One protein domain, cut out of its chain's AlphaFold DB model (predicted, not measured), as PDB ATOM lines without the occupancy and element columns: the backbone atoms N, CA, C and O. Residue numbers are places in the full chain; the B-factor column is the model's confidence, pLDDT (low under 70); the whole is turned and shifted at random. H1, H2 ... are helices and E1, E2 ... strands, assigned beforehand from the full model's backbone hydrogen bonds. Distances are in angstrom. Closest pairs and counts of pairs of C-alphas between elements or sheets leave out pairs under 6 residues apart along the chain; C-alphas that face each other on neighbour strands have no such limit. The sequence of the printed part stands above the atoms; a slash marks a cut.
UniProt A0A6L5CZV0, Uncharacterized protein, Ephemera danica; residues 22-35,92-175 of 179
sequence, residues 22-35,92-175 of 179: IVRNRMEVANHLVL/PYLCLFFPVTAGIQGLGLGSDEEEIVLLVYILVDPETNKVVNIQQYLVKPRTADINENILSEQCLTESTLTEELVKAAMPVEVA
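AT A GLANCE: This is residues 22 to 35 and 92 to 175 of the 179 residues of an uncharacterized protein of Ephemera danica (UniProt A0A6L5CZV0). A long, narrow sheet of three strands, E1, E2 and E3, runs along the longest axis, with H1 crossing one face and the small H4 on the opposite face. H3 packs on the end of E3 at Lys 140, and H2 sits near the end of E1 at Thr 101. The printed part has 98 residues, in the order H1 E1 E2 E3 H2 H3 H4, and its class is mixed, helices and strands. The sheet, E1 - E2 - E3, is antiparallel; the whole is compact, radius of gyration of the C-alphas 13.9 A, with an elongated outline spanning 48 by 29 by 26 A.

HOW THE PARTS SIT: H1, residues 22 to 34, is on the sheet of E1, residues 94 to 101, E2, residues 116 to 125, and E3, residues 130 to 140, at a height of 9.8 A over the sheet. It runs across the strands, at 86 degrees to E2 on the local plane; its closest C-alphas to E2 are Ala 30 and Val 120, 7.1 A. The strands form a meander, each the antiparallel neighbour of the one before, with N 96 and O 122 at 2.9 A and N 121 and O 135 at 2.9 A, within hydrogen-bond range. H2, residues 153 to 158, is close to but not clearly touching H1, the closest C-alphas being Met 27 and Glu 158, 6.8 A. H3, residues 163 to 168, is on the sheet; the closest C-alphas of E3 and H3 are Lys 140 and Val 166, 5.3 A. H4, residues 172 to 175, is on the face opposite to H1, only just over E3, on which 3 of its 4 C-alphas fall. Every O i to N i+4 pair in H1, H2 and H3 is within hydrogen-bond range; H4 is too short for one.

IN THESE COORDINATES: H1 is 19.1 A long, from C-alpha 22 at (-23.081, -34.372, -22.898). E1, E2 and E3 measure 22.5, 26.3 and 30.8 A. H4 ends at C-alpha 175, (-24.962, -13.978, -4.894).

THE WHOLE: The two C-alphas farthest apart, Glu 127 and Asn 147, are 48.7 A apart. Residues 36 to 91 are not printed, leaving 30.0 A between C-alphas 35 and 92. The links E1 to E2 and E3 to H2 are long. Residues 22 to 35 have pLDDT under 70.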
ATOM      1  N   ILE A  22     -22.837 -34.515 -24.342       40.72
ATOM      2  CA  ILE A  22     -23.081 -34.372 -22.898       40.72
ATOM      3  C   ILE A  22     -22.836 -32.929 -22.444       40.72
ATOM      4  O   ILE A  22     -23.661 -32.381 -21.721       40.72
ATOM      5  N   VAL A  23     -21.742 -32.294 -22.879       46.34
ATOM      6  CA  VAL A  23     -21.440 -30.897 -22.514       46.34
ATOM      7  C   VAL A  23     -22.467 -29.939 -23.126       46.34
ATOM      8  O   VAL A  23     -23.023 -29.108 -22.409       46.34
ATOM      9  N   ARG A  24     -22.819 -30.131 -24.405       40.34
ATOM     10  CA  ARG A  24     -23.826 -29.312 -25.095       40.34
ATOM     11  C   ARG A  24     -25.211 -29.424 -24.442       40.34
ATOM     12  O   ARG A  24     -25.851 -28.402 -24.221       40.34
ATOM     13  N   ASN A  25     -25.618 -30.623 -24.018       43.19
ATOM     14  CA  ASN A  25     -26.890 -30.820 -23.310       43.19
ATOM     15  C   ASN A  25     -26.907 -30.174 -21.911       43.19
ATOM     16  O   ASN A  25     -27.965 -29.756 -21.449       43.19
ATOM     17  N   ARG A  26     -25.762 -30.079 -21.215       52.78
ATOM     18  CA  ARG A  26     -25.690 -29.437 -19.886       52.78
ATOM     19  C   ARG A  26     -25.860 -27.920 -19.973       52.78
ATOM     20  O   ARG A  26     -26.526 -27.341 -19.118       52.78
ATOM     21  N   MET A  27     -25.307 -27.298 -21.011       51.09
ATOM     22  CA  MET A  27     -25.449 -25.859 -21.241       51.09
ATOM     23  C   MET A  27     -26.817 -25.494 -21.796       51.09
ATOM     24  O   MET A  27     -27.355 -24.478 -21.396       51.09
ATOM     25  N   GLU A  28     -27.426 -26.325 -22.646       52.50
ATOM     26  CA  GLU A  28     -28.779 -26.073 -23.161       52.50
ATOM     27  C   GLU A  28     -29.822 -25.983 -22.035       52.50
ATOM     28  O   GLU A  28     -30.667 -25.088 -22.047       52.50
ATOM     29  N   VAL A  29     -29.704 -26.833 -21.006       50.72
ATOM     30  CA  VAL A  29     -30.543 -26.745 -19.803       50.72
ATOM     31  C   VAL A  29     -30.297 -25.424 -19.067       50.72
ATOM     32  O   VAL A  29     -31.252 -24.693 -18.827       50.72
ATOM     33  N   ALA A  30     -29.043 -25.061 -18.776       48.75
ATOM     34  CA  ALA A  30     -28.721 -23.792 -18.110       48.75
ATOM     35  C   ALA A  30     -29.171 -22.560 -18.927       48.75
ATOM     36  O   ALA A  30     -29.755 -21.626 -18.384       48.75
ATOM     37  N   ASN A  31     -28.984 -22.594 -20.244       44.94
ATOM     38  CA  ASN A  31     -29.309 -21.525 -21.184       44.94
ATOM     39  C   ASN A  31     -30.829 -21.316 -21.333       44.94
ATOM     40  O   ASN A  31     -31.280 -20.173 -21.411       44.94
ATOM     41  N   HIS A  32     -31.635 -22.388 -21.326       47.03
ATOM     42  CA  HIS A  32     -33.103 -22.286 -21.365       47.03
ATOM     43  C   HIS A  32     -33.690 -21.689 -20.070       47.03
ATOM     44  O   HIS A  32     -34.778 -21.111 -20.083       47.03
ATOM     45  N   LEU A  33     -32.979 -21.798 -18.945       46.66
ATOM     46  CA  LEU A  33     -33.353 -21.158 -17.682       46.66
ATOM     47  C   LEU A  33     -33.014 -19.656 -17.667       46.66
ATOM     48  O   LEU A  33     -33.852 -18.864 -17.243       46.66
ATOM     49  N   VAL A  34     -31.867 -19.253 -18.234       46.66
ATOM     50  CA  VAL A  34     -31.430 -17.841 -18.315       46.66
ATOM     51  C   VAL A  34     -32.434 -16.962 -19.083       46.66
ATOM     52  O   VAL A  34     -32.669 -15.815 -18.711       46.66
ATOM     53  N   LEU A  35     -33.056 -17.487 -20.145       43.81
ATOM     54  CA  LEU A  35     -33.944 -16.712 -21.028       43.81
ATOM     55  C   LEU A  35     -35.394 -16.582 -20.528       43.81
ATOM     56  O   LEU A  35     -36.138 -15.749 -21.041       43.81
ATOM     57  N   PRO A  92     -32.117 -37.109   2.283       84.31
ATOM     58  CA  PRO A  92     -31.275 -36.035   1.788       84.31
ATOM     59  C   PRO A  92     -31.612 -35.750   0.323       84.31
ATOM     60  O   PRO A  92     -31.573 -36.643  -0.523       84.31
ATOM     61  N   TYR A  93     -31.892 -34.488   0.002       90.56
ATOM     62  CA  TYR A  93     -31.968 -34.055  -1.390       90.56
ATOM     63  C   TYR A  93     -30.590 -34.151  -2.051       90.56
ATOM     64  O   TYR A  93     -29.566 -33.802  -1.456       90.56
ATOM     65  N   LEU A  94     -30.566 -34.578  -3.312       93.62
ATOM     66  CA  LEU A  94     -29.374 -34.515  -4.145       93.62
ATOM     67  C   LEU A  94     -29.256 -33.105  -4.730       93.62
ATOM     68  O   LEU A  94     -30.121 -32.673  -5.488       93.62
ATOM     69  N   CYS A  95     -28.174 -32.400  -4.403       92.94
ATOM     70  CA  CYS A  95     -27.862 -31.094  -4.979       92.94
ATOM     71  C   CYS A  95     -26.805 -31.241  -6.080       92.94
ATOM     72  O   CYS A  95     -25.678 -31.658  -5.811       92.94
ATOM     73  N   LEU A  96     -27.161 -30.903  -7.320       93.06
ATOM     74  CA  LEU A  96     -26.251 -30.910  -8.463       93.06
ATOM     75  C   LEU A  96     -25.822 -29.484  -8.787       93.06
ATOM     76  O   LEU A  96     -26.679 -28.642  -9.032       93.06
ATOM     77  N   PHE A  97     -24.516 -29.240  -8.864       91.75
ATOM     78  CA  PHE A  97     -23.959 -27.953  -9.277       91.75
ATOM     79  C   PHE A  97     -23.478 -27.998 -10.730       91.75
ATOM     80  O   PHE A  97     -22.799 -28.937 -11.156       91.75
ATOM     81  N   PHE A  98     -23.807 -26.948 -11.478       91.69
ATOM     82  CA  PHE A  98     -23.356 -26.700 -12.844       91.69
ATOM     83  C   PHE A  98     -22.737 -25.298 -12.903       91.69
ATOM     84  O   PHE A  98     -23.415 -24.338 -13.271       91.69
ATOM     85  N   PRO A  99     -21.474 -25.155 -12.466       92.56
ATOM     86  CA  PRO A  99     -20.756 -23.901 -12.600       92.56
ATOM     87  C   PRO A  99     -20.312 -23.679 -14.050       92.56
ATOM     88  O   PRO A  99     -19.970 -24.625 -14.761       92.56
ATOM     89  N   VAL A 100     -20.276 -22.414 -14.453       94.25
ATOM     90  CA  VAL A 100     -19.604 -21.924 -15.660       94.25
ATOM     91  C   VAL A 100     -18.535 -20.944 -15.200       94.25
ATOM     92  O   VAL A 100     -18.812 -20.059 -14.386       94.25
ATOM     93  N   THR A 101     -17.315 -21.120 -15.700       95.12
ATOM     94  CA  THR A 101     -16.210 -20.178 -15.466       95.12
ATOM     95  C   THR A 101     -16.086 -19.213 -16.634       95.12
ATOM     96  O   THR A 101     -16.607 -19.486 -17.715       95.12
ATOM     97  N   ALA A 102     -15.399 -18.094 -16.436       95.19
ATOM     98  CA  ALA A 102     -15.073 -17.166 -17.511       95.19
ATOM     99  C   ALA A 102     -14.149 -17.809 -18.573       95.19
ATOM    100  O   ALA A 102     -14.144 -17.400 -19.731       95.19
ATOM    101  N   GLY A 103     -13.423 -18.865 -18.192       93.50
ATOM    102  CA  GLY A 103     -12.392 -19.534 -18.978       93.50
ATOM    103  C   GLY A 103     -12.840 -20.789 -19.728       93.50
ATOM    104  O   GLY A 103     -13.843 -20.789 -20.453       93.50
ATOM    105  N   ILE A 104     -12.044 -21.851 -19.602       93.12
ATOM    106  CA  ILE A 104     -12.224 -23.153 -20.257       93.12
ATOM    107  C   ILE A 104     -13.481 -23.854 -19.736       93.12
ATOM    108  O   ILE A 104     -13.759 -23.877 -18.539       93.12
ATOM    109  N   GLN A 105     -14.216 -24.506 -20.643       91.56
ATOM    110  CA  GLN A 105     -15.433 -25.261 -20.325       91.56
ATOM    111  C   GLN A 105     -15.218 -26.786 -20.380       91.56
ATOM    112  O   GLN A 105     -14.211 -27.302 -20.874       91.56
ATOM    113  N   GLY A 106     -16.195 -27.547 -19.880       89.38
ATOM    114  CA  GLY A 106     -16.201 -29.011 -19.964       89.38
ATOM    115  C   GLY A 106     -15.289 -29.693 -18.939       89.38
ATOM    116  O   GLY A 106     -15.377 -29.425 -17.747       89.38
ATOM    117  N   LEU A 107     -14.451 -30.640 -19.379       90.38
ATOM    118  CA  LEU A 107     -13.582 -31.412 -18.472       90.38
ATOM    119  C   LEU A 107     -12.403 -30.600 -17.914       90.38
ATOM    120  O   LEU A 107     -11.839 -30.989 -16.897       90.38
ATOM    121  N   GLY A 108     -12.032 -29.502 -18.577       92.31
ATOM    122  CA  GLY A 108     -10.980 -28.582 -18.135       92.31
ATOM    123  C   GLY A 108     -11.503 -27.386 -17.338       92.31
ATOM    124  O   GLY A 108     -10.777 -26.406 -17.203       92.31
ATOM    125  N   LEU A 109     -12.754 -27.436 -16.867       92.31
ATOM    126  CA  LEU A 109     -13.413 -26.321 -16.188       92.31
ATOM    127  C   LEU A 109     -12.571 -25.794 -15.016       92.31
ATOM    128  O   LEU A 109     -12.311 -26.531 -14.064       92.31
ATOM    129  N   GLY A 110     -12.156 -24.526 -15.102       90.62
ATOM    130  CA  GLY A 110     -11.357 -23.842 -14.079       90.62
ATOM    131  C   GLY A 110      -9.880 -24.251 -14.021       90.62
ATOM    132  O   GLY A 110      -9.177 -23.864 -13.092       90.62
ATOM    133  N   SER A 111      -9.391 -25.046 -14.982       95.31
ATOM    134  CA  SER A 111      -7.967 -25.426 -15.056       95.31
ATOM    135  C   SER A 111      -7.035 -24.261 -15.405       95.31
ATOM    136  O   SER A 111      -5.833 -24.342 -15.174       95.31
ATOM    137  N   ASP A 112      -7.604 -23.193 -15.946       93.81
ATOM    138  CA  ASP A 112      -6.995 -21.908 -16.264       93.81
ATOM    139  C   ASP A 112      -7.167 -20.862 -15.150       93.81
ATOM    140  O   ASP A 112      -6.837 -19.702 -15.358       93.81
ATOM    141  N   GLU A 113      -7.648 -21.271 -13.969       93.38
ATOM    142  CA  GLU A 113      -7.838 -20.416 -12.783       93.38
ATOM    143  C   GLU A 113      -8.851 -19.270 -12.968       93.38
ATOM    144  O   GLU A 113      -8.958 -18.388 -12.114       93.38
ATOM    145  N   GLU A 114      -9.649 -19.312 -14.037       94.00
ATOM    146  CA  GLU A 114     -10.692 -18.327 -14.302       94.00
ATOM    147  C   GLU A 114     -11.885 -18.456 -13.342       94.00
ATOM    148  O   GLU A 114     -12.297 -19.547 -12.932       94.00
ATOM    149  N   GLU A 115     -12.469 -17.311 -12.985       93.69
ATOM    150  CA  GLU A 115     -13.516 -17.224 -11.963       93.69
ATOM    151  C   GLU A 115     -14.880 -17.752 -12.449       93.69
ATOM    152  O   GLU A 115     -15.179 -17.794 -13.643       93.69
ATOM    153  N   ILE A 116     -15.750 -18.129 -11.504       93.44
ATOM    154  CA  ILE A 116     -17.137 -18.529 -11.791       93.44
ATOM    155  C   ILE A 116     -17.952 -17.295 -12.192       93.44
ATOM    156  O   ILE A 116     -18.001 -16.314 -11.454       93.44
ATOM    157  N   VAL A 117     -18.649 -17.378 -13.325       94.94
ATOM    158  CA  VAL A 117     -19.533 -16.318 -13.852       94.94
ATOM    159  C   VAL A 117     -21.012 -16.687 -13.766       94.94
ATOM    160  O   VAL A 117     -21.894 -15.833 -13.853       94.94
ATOM    161  N   LEU A 118     -21.303 -17.973 -13.581       93.88
ATOM    162  CA  LEU A 118     -22.650 -18.493 -13.423       93.88
ATOM    163  C   LEU A 118     -22.607 -19.754 -12.560       93.88
ATOM    164  O   LEU A 118     -21.847 -20.682 -12.839       93.88
ATOM    165  N   LEU A 119     -23.463 -19.809 -11.544       92.25
ATOM    166  CA  LEU A 119     -23.690 -20.999 -10.740       92.25
ATOM    167  C   LEU A 119     -25.155 -21.413 -10.840       92.25
ATOM    168  O   LEU A 119     -26.044 -20.672 -10.429       92.25
ATOM    169  N   VAL A 120     -25.404 -22.616 -11.350       91.69
ATOM    170  CA  VAL A 120     -26.731 -23.238 -11.308       91.69
ATOM    171  C   VAL A 120     -26.687 -24.399 -10.329       91.69
ATOM    172  O   VAL A 120     -25.797 -25.248 -10.431       91.69
ATOM    173  N   TYR A 121     -27.649 -24.468  -9.408       90.62
ATOM    174  CA  TYR A 121     -27.885 -25.676  -8.626       90.62
ATOM    175  C   TYR A 121     -29.273 -26.250  -8.881       90.62
ATOM    176  O   TYR A 121     -30.249 -25.527  -9.069       90.62
ATOM    177  N   ILE A 122     -29.351 -27.577  -8.876       92.50
ATOM    178  CA  ILE A 122     -30.589 -28.335  -9.046       92.50
ATOM    179  C   ILE A 122     -30.756 -29.236  -7.831       92.50
ATOM    180  O   ILE A 122     -29.888 -30.063  -7.552       92.50
ATOM    181  N   LEU A 123     -31.874 -29.089  -7.129       93.00
ATOM    182  CA  LEU A 123     -32.277 -29.989  -6.055       93.00
ATOM    183  C   LEU A 123     -33.149 -31.101  -6.627       93.00
ATOM    184  O   LEU A 123     -34.151 -30.828  -7.287       93.00
ATOM    185  N   VAL A 124     -32.779 -32.348  -6.357       94.19
ATOM    186  CA  VAL A 124     -33.492 -33.549  -6.795       94.19
ATOM    187  C   VAL A 124     -33.874 -34.381  -5.582       94.19
ATOM    188  O   VAL A 124     -33.053 -34.641  -4.704       94.19
ATOM    189  N   ASP A 125     -35.127 -34.814  -5.550       92.81
ATOM    190  CA  ASP A 125     -35.607 -35.818  -4.611       92.81
ATOM    191  C   ASP A 125     -35.242 -37.218  -5.138       92.81
ATOM    192  O   ASP A 125     -35.749 -37.610  -6.197       92.81
ATOM    193  N   PRO A 126     -34.369 -37.974  -4.445       90.31
ATOM    194  CA  PRO A 126     -33.938 -39.292  -4.901       90.31
ATOM    195  C   PRO A 126     -35.038 -40.362  -4.810       90.31
ATOM    196  O   PRO A 126     -34.958 -41.363  -5.519       90.31
ATOM    197  N   GLU A 127     -36.072 -40.176  -3.983       90.56
ATOM    198  CA  GLU A 127     -37.171 -41.144  -3.875       90.56
ATOM    199  C   GLU A 127     -38.118 -41.031  -5.066       90.56
ATOM    200  O   GLU A 127     -38.524 -42.031  -5.661       90.56
ATOM    201  N   THR A 128     -38.463 -39.799  -5.438       92.44
ATOM    202  CA  THR A 128     -39.393 -39.550  -6.543       92.44
ATOM    203  C   THR A 128     -38.695 -39.359  -7.889       92.44
ATOM    204  O   THR A 128     -39.369 -39.373  -8.921       92.44
ATOM    205  N   ASN A 129     -37.364 -39.209  -7.897       90.56
ATOM    206  CA  ASN A 129     -36.554 -38.814  -9.053       90.56
ATOM    207  C   ASN A 129     -37.054 -37.518  -9.711       90.56
ATOM    208  O   ASN A 129     -37.014 -37.366 -10.935       90.56
ATOM    209  N   LYS A 130     -37.565 -36.582  -8.904       91.75
ATOM    210  CA  LYS A 130     -38.092 -35.302  -9.387       91.75
ATOM    211  C   LYS A 130     -37.165 -34.156  -9.038       91.75
ATOM    212  O   LYS A 130     -36.604 -34.103  -7.947       91.75
ATOM    213  N   VAL A 131     -37.072 -33.199  -9.957       92.56
ATOM    214  CA  VAL A 131     -36.471 -31.898  -9.676       92.56
ATOM    215  C   VAL A 131     -37.404 -31.129  -8.745       92.56
ATOM    216  O   VAL A 131     -38.561 -30.880  -9.081       92.56
ATOM    217  N   VAL A 132     -36.891 -30.787  -7.570       94.00
ATOM    218  CA  VAL A 132     -37.577 -30.022  -6.525       94.00
ATOM    219  C   VAL A 132     -37.403 -28.530  -6.767       94.00
ATOM    220  O   VAL A 132     -38.360 -27.771  -6.648       94.00
ATOM    221  N   ASN A 133     -36.183 -28.109  -7.106       90.69
ATOM    222  CA  ASN A 133     -35.859 -26.708  -7.333       90.69
ATOM    223  C   ASN A 133     -34.687 -26.573  -8.314       90.69
ATOM    224  O   ASN A 133     -33.820 -27.446  -8.375       90.69
ATOM    225  N   ILE A 134     -34.663 -25.469  -9.055       91.62
ATOM    226  CA  ILE A 134     -33.534 -25.019  -9.860       91.62
ATOM    227  C   ILE A 134     -33.299 -23.558  -9.512       91.62
ATOM    228  O   ILE A 134     -34.201 -22.739  -9.664       91.62
ATOM    229  N   GLN A 135     -32.080 -23.239  -9.098       90.69
ATOM    230  CA  GLN A 135     -31.680 -21.877  -8.791       90.69
ATOM    231  C   GLN A 135     -30.452 -21.508  -9.605       90.69
ATOM    232  O   GLN A 135     -29.563 -22.331  -9.833       90.69
ATOM    233  N   GLN A 136     -30.415 -20.253 -10.030       91.19
ATOM    234  CA  GLN A 136     -29.360 -19.705 -10.851       91.19
ATOM    235  C   GLN A 136     -28.845 -18.409 -10.237       91.19
ATOM    236  O   GLN A 136     -29.631 -17.526  -9.899       91.19
ATOM    237  N   TYR A 137     -27.525 -18.277 -10.192       92.06
ATOM    238  CA  TYR A 137     -26.844 -17.063  -9.781       92.06
ATOM    239  C   TYR A 137     -25.877 -16.627 -10.862       92.06
ATOM    240  O   TYR A 137     -24.924 -17.338 -11.184       92.06
ATOM    241  N   LEU A 138     -26.137 -15.450 -11.421       93.56
ATOM    242  CA  LEU A 138     -25.169 -14.762 -12.253       93.56
ATOM    243  C   LEU A 138     -24.164 -14.067 -11.336       93.56
ATOM    244  O   LEU A 138     -24.562 -13.383 -10.392       93.56
ATOM    245  N   VAL A 139     -22.879 -14.262 -11.612       94.00
ATOM    246  CA  VAL A 139     -21.791 -13.827 -10.740       94.00
ATOM    247  C   VAL A 139     -20.856 -12.921 -11.516       94.00
ATOM    248  O   VAL A 139     -20.444 -13.248 -12.626       94.00
ATOM    249  N   LYS A 140     -20.497 -11.789 -10.914       94.81
ATOM    250  CA  LYS A 140     -19.457 -10.905 -11.425       94.81
ATOM    251  C   LYS A 140     -18.091 -11.348 -10.880       94.81
ATOM    252  O   LYS A 140     -17.911 -11.288  -9.660       94.81
ATOM    253  N   PRO A 141     -17.125 -11.724 -11.742       92.31
ATOM    254  CA  PRO A 141     -15.745 -11.976 -11.333       92.31
ATOM    255  C   PRO A 141     -15.127 -10.767 -10.643       92.31
ATOM    256  O   PRO A 141     -15.387  -9.620 -11.022       92.31
ATOM    257  N   ARG A 142     -14.266 -11.007  -9.656       90.12
ATOM    258  CA  ARG A 142     -13.568  -9.927  -8.951       90.12
ATOM    259  C   ARG A 142     -12.578  -9.205  -9.861       90.12
ATOM    260  O   ARG A 142     -12.384  -8.002  -9.698       90.12
ATOM    261  N   THR A 143     -11.976  -9.917 -10.809       83.06
ATOM    262  CA  THR A 143     -11.036  -9.363 -11.796       83.06
ATOM    263  C   THR A 143     -11.713  -8.605 -12.938       83.06
ATOM    264  O   THR A 143     -11.016  -8.028 -13.769       83.06
ATOM    265  N   ALA A 144     -13.050  -8.558 -12.995       82.56
ATOM    266  CA  ALA A 144     -13.756  -7.985 -14.132       82.56
ATOM    267  C   ALA A 144     -13.586  -6.460 -14.257       82.56
ATOM    268  O   ALA A 144     -14.239  -5.689 -13.542       82.56
ATOM    269  N   ASP A 145     -12.783  -6.022 -15.231       81.69
ATOM    270  CA  ASP A 145     -12.731  -4.630 -15.688       81.69
ATOM    271  C   ASP A 145     -13.872  -4.350 -16.683       81.69
ATOM    272  O   ASP A 145     -14.216  -5.160 -17.547       81.69
ATOM    273  N   ILE A 146     -14.479  -3.167 -16.586       78.00
ATOM    274  CA  ILE A 146     -15.545  -2.728 -17.497       78.00
ATOM    275  C   ILE A 146     -15.056  -2.669 -18.951       78.00
ATOM    276  O   ILE A 146     -15.845  -2.925 -19.864       78.00
ATOM    277  N   ASN A 147     -13.774  -2.394 -19.173       86.06
ATOM    278  CA  ASN A 147     -13.188  -2.186 -20.494       86.06
ATOM    279  C   ASN A 147     -12.583  -3.452 -21.110       86.06
ATOM    280  O   ASN A 147     -12.212  -3.424 -22.282       86.06
ATOM    281  N   GLU A 148     -12.490  -4.543 -20.352       88.12
ATOM    282  CA  GLU A 148     -11.865  -5.786 -20.808       88.12
ATOM    283  C   GLU A 148     -12.911  -6.870 -21.035       88.12
ATOM    284  O   GLU A 148     -13.923  -6.932 -20.339       88.12
ATOM    285  N   ASN A 149     -12.690  -7.717 -22.033       89.19
ATOM    286  CA  ASN A 149     -13.494  -8.919 -22.194       89.19
ATOM    287  C   ASN A 149     -13.053  -9.927 -21.143       89.19
ATOM    288  O   ASN A 149     -11.868 -10.248 -21.066       89.19
ATOM    289  N   ILE A 150     -14.004 -10.402 -20.348       92.19
ATOM    290  CA  ILE A 150     -13.728 -11.369 -19.288       92.19
ATOM    291  C   ILE A 150     -14.084 -12.786 -19.720       92.19
ATOM    292  O   ILE A 150     -13.521 -13.736 -19.195       92.19
ATOM    293  N   LEU A 151     -15.001 -12.956 -20.677       94.06
ATOM    294  CA  LEU A 151     -15.438 -14.274 -21.117       94.06
ATOM    295  C   LEU A 151     -14.563 -14.767 -22.267       94.06
ATOM    296  O   LEU A 151     -14.367 -14.088 -23.277       94.06
ATOM    297  N   SER A 152     -14.094 -16.004 -22.147       93.56
ATOM    298  CA  SER A 152     -13.429 -16.706 -23.233       93.56
ATOM    299  C   SER A 152     -14.380 -16.895 -24.417       93.56
ATOM    300  O   SER A 152     -15.601 -17.016 -24.265       93.56
ATOM    301  N   GLU A 153     -13.822 -17.003 -25.626       93.00
ATOM    302  CA  GLU A 153     -14.614 -17.316 -26.823       93.00
ATOM    303  C   GLU A 153     -15.392 -18.631 -26.667       93.00
ATOM    304  O   GLU A 153     -16.521 -18.755 -27.150       93.00
ATOM    305  N   GLN A 154     -14.809 -19.607 -25.960       92.56
ATOM    306  CA  GLN A 154     -15.464 -20.878 -25.672       92.56
ATOM    307  C   GLN A 154     -16.688 -20.668 -24.770       92.56
ATOM    308  O   GLN A 154     -17.766 -21.166 -25.088       92.56
ATOM    309  N   CYS A 155     -16.551 -19.892 -23.691       91.06
ATOM    310  CA  CYS A 155     -17.662 -19.560 -22.802       91.06
ATOM    311  C   CYS A 155     -18.793 -18.851 -23.562       91.06
ATOM    312  O   CYS A 155     -19.954 -19.238 -23.437       91.06
ATOM    313  N   LEU A 156     -18.466 -17.854 -24.388       90.94
ATOM    314  CA  LEU A 156     -19.445 -17.114 -25.195       90.94
ATOM    315  C   LEU A 156     -20.161 -17.996 -26.226       90.94
ATOM    316  O   LEU A 156     -21.337 -17.792 -26.503       90.94
ATOM    317  N   THR A 157     -19.458 -18.965 -26.811       88.38
ATOM    318  CA  THR A 157     -20.030 -19.847 -27.840       88.38
ATOM    319  C   THR A 157     -20.942 -20.913 -27.242       88.38
ATOM    320  O   THR A 157     -21.925 -21.313 -27.865       88.38
ATOM    321  N   GLU A 158     -20.601 -21.419 -26.058       84.56
ATOM    322  CA  GLU A 158     -21.317 -22.537 -25.448       84.56
ATOM    323  C   GLU A 158     -22.437 -22.075 -24.487       84.56
ATOM    324  O   GLU A 158     -23.406 -22.809 -24.269       84.56
ATOM    325  N   SER A 159     -22.372 -20.843 -23.967       85.31
ATOM    326  CA  SER A 159     -23.390 -20.261 -23.074       85.31
ATOM    327  C   SER A 159     -24.243 -19.173 -23.739       85.31
ATOM    328  O   SER A 159     -23.934 -18.680 -24.819       85.31
ATOM    329  N   THR A 160     -25.325 -18.763 -23.076       86.06
ATOM    330  CA  THR A 160     -26.086 -17.545 -23.415       86.06
ATOM    331  C   THR A 160     -25.581 -16.298 -22.685       86.06
ATOM    332  O   THR A 160     -26.238 -15.256 -22.723       86.06
ATOM    333  N   LEU A 161     -24.442 -16.388 -21.992       91.12
ATOM    334  CA  LEU A 161     -23.889 -15.270 -21.241       91.12
ATOM    335  C   LEU A 161     -23.346 -14.200 -22.185       91.12
ATOM    336  O   LEU A 161     -22.764 -14.491 -23.228       91.12
ATOM    337  N   THR A 162     -23.506 -12.946 -21.777       91.50
ATOM    338  CA  THR A 162     -22.863 -11.805 -22.424       91.50
ATOM    339  C   THR A 162     -21.972 -11.092 -21.423       91.50
ATOM    340  O   THR A 162     -22.225 -11.105 -20.217       91.50
ATOM    341  N   GLU A 163     -20.943 -10.426 -21.939       92.19
ATOM    342  CA  GLU A 163     -20.052  -9.564 -21.156       92.19
ATOM    343  C   GLU A 163     -20.840  -8.554 -20.312       92.19
ATOM    344  O   GLU A 163     -20.562  -8.359 -19.132       92.19
ATOM    345  N   GLU A 164     -21.863  -7.938 -20.909       91.31
ATOM    346  CA  GLU A 164     -22.720  -6.957 -20.243       91.31
ATOM    347  C   GLU A 164     -23.465  -7.564 -19.052       91.31
ATOM    348  O   GLU A 164     -23.446  -6.992 -17.962       91.31
ATOM    349  N   LEU A 165     -24.068  -8.743 -19.236       91.94
ATOM    350  CA  LEU A 165     -24.792  -9.435 -18.174       91.94
ATOM    351  C   LEU A 165     -23.860  -9.773 -17.008       91.94
ATOM    352  O   LEU A 165     -24.174  -9.463 -15.861       91.94
ATOM    353  N   VAL A 166     -22.697 -10.363 -17.292       93.19
ATOM    354  CA  VAL A 166     -21.748 -10.789 -16.252       93.19
ATOM    355  C   VAL A 166     -21.147  -9.587 -15.517       93.19
ATOM    356  O   VAL A 166     -21.024  -9.605 -14.294       93.19
ATOM    357  N   LYS A 167     -20.845  -8.488 -16.216       91.94
ATOM    358  CA  LYS A 167     -20.325  -7.257 -15.592       91.94
ATOM    359  C   LYS A 167     -21.353  -6.525 -14.729       91.94
ATOM    360  O   LYS A 167     -20.954  -5.815 -13.799       91.94
ATOM    361  N   ALA A 168     -22.641  -6.675 -15.041       91.38
ATOM    362  CA  ALA A 168     -23.757  -6.111 -14.282       91.38
ATOM    363  C   ALA A 168     -24.206  -6.995 -13.104       91.38
ATOM    364  O   ALA A 168     -25.018  -6.557 -12.289       91.38
ATOM    365  N   ALA A 169     -23.696  -8.224 -13.011       93.06
ATOM    366  CA  ALA A 169     -24.057  -9.172 -11.972       93.06
ATOM    367  C   ALA A 169     -23.506  -8.789 -10.588       93.06
ATOM    368  O   ALA A 169     -22.677  -7.886 -10.436       93.06
ATOM    369  N   MET A 170     -23.962  -9.507  -9.561       92.50
ATOM    370  CA  MET A 170     -23.456  -9.335  -8.201       92.50
ATOM    371  C   MET A 170     -22.184 -10.163  -7.973       92.50
ATOM    372  O   MET A 170     -22.030 -11.221  -8.585       92.50
ATOM    373  N   PRO A 171     -21.272  -9.725  -7.087       92.00
ATOM    374  CA  PRO A 171     -20.151 -10.548  -6.642       92.00
ATOM    375  C   PRO A 171     -20.617 -11.870  -6.022       92.00
ATOM    376  O   PRO A 171     -21.726 -11.958  -5.487       92.00
ATOM    377  N   VAL A 172     -19.757 -12.891  -6.062       88.81
ATOM    378  CA  VAL A 172     -20.088 -14.255  -5.613       88.81
ATOM    379  C   VAL A 172     -20.528 -14.310  -4.150       88.81
ATOM    380  O   VAL A 172     -21.395 -15.104  -3.801       88.81
ATOM    381  N   GLU A 173     -19.970 -13.451  -3.300       89.06
ATOM    382  CA  GLU A 173     -20.277 -13.398  -1.872       89.06
ATOM    383  C   GLU A 173     -21.739 -13.021  -1.646       89.06
ATOM    384  O   GLU A 173     -22.436 -13.677  -0.886       89.06
ATOM    385  N   VAL A 174     -22.216 -12.013  -2.377       89.31
ATOM    386  CA  VAL A 174     -23.601 -11.541  -2.277       89.31
ATOM    387  C   VAL A 174     -24.547 -12.518  -2.970       89.31
ATOM    388  O   VAL A 174     -25.626 -12.805  -2.469       89.31
ATOM    389  N   ALA A 175     -24.135 -13.064  -4.117       85.38
ATOM    390  CA  ALA A 175     -24.962 -13.978  -4.894       85.38
ATOM    391  C   ALA A 175     -25.321 -15.262  -4.123       85.38
ATOM    392  O   ALA A 175     -26.399 -15.809  -4.325       85.38
TER     393      ALA A 175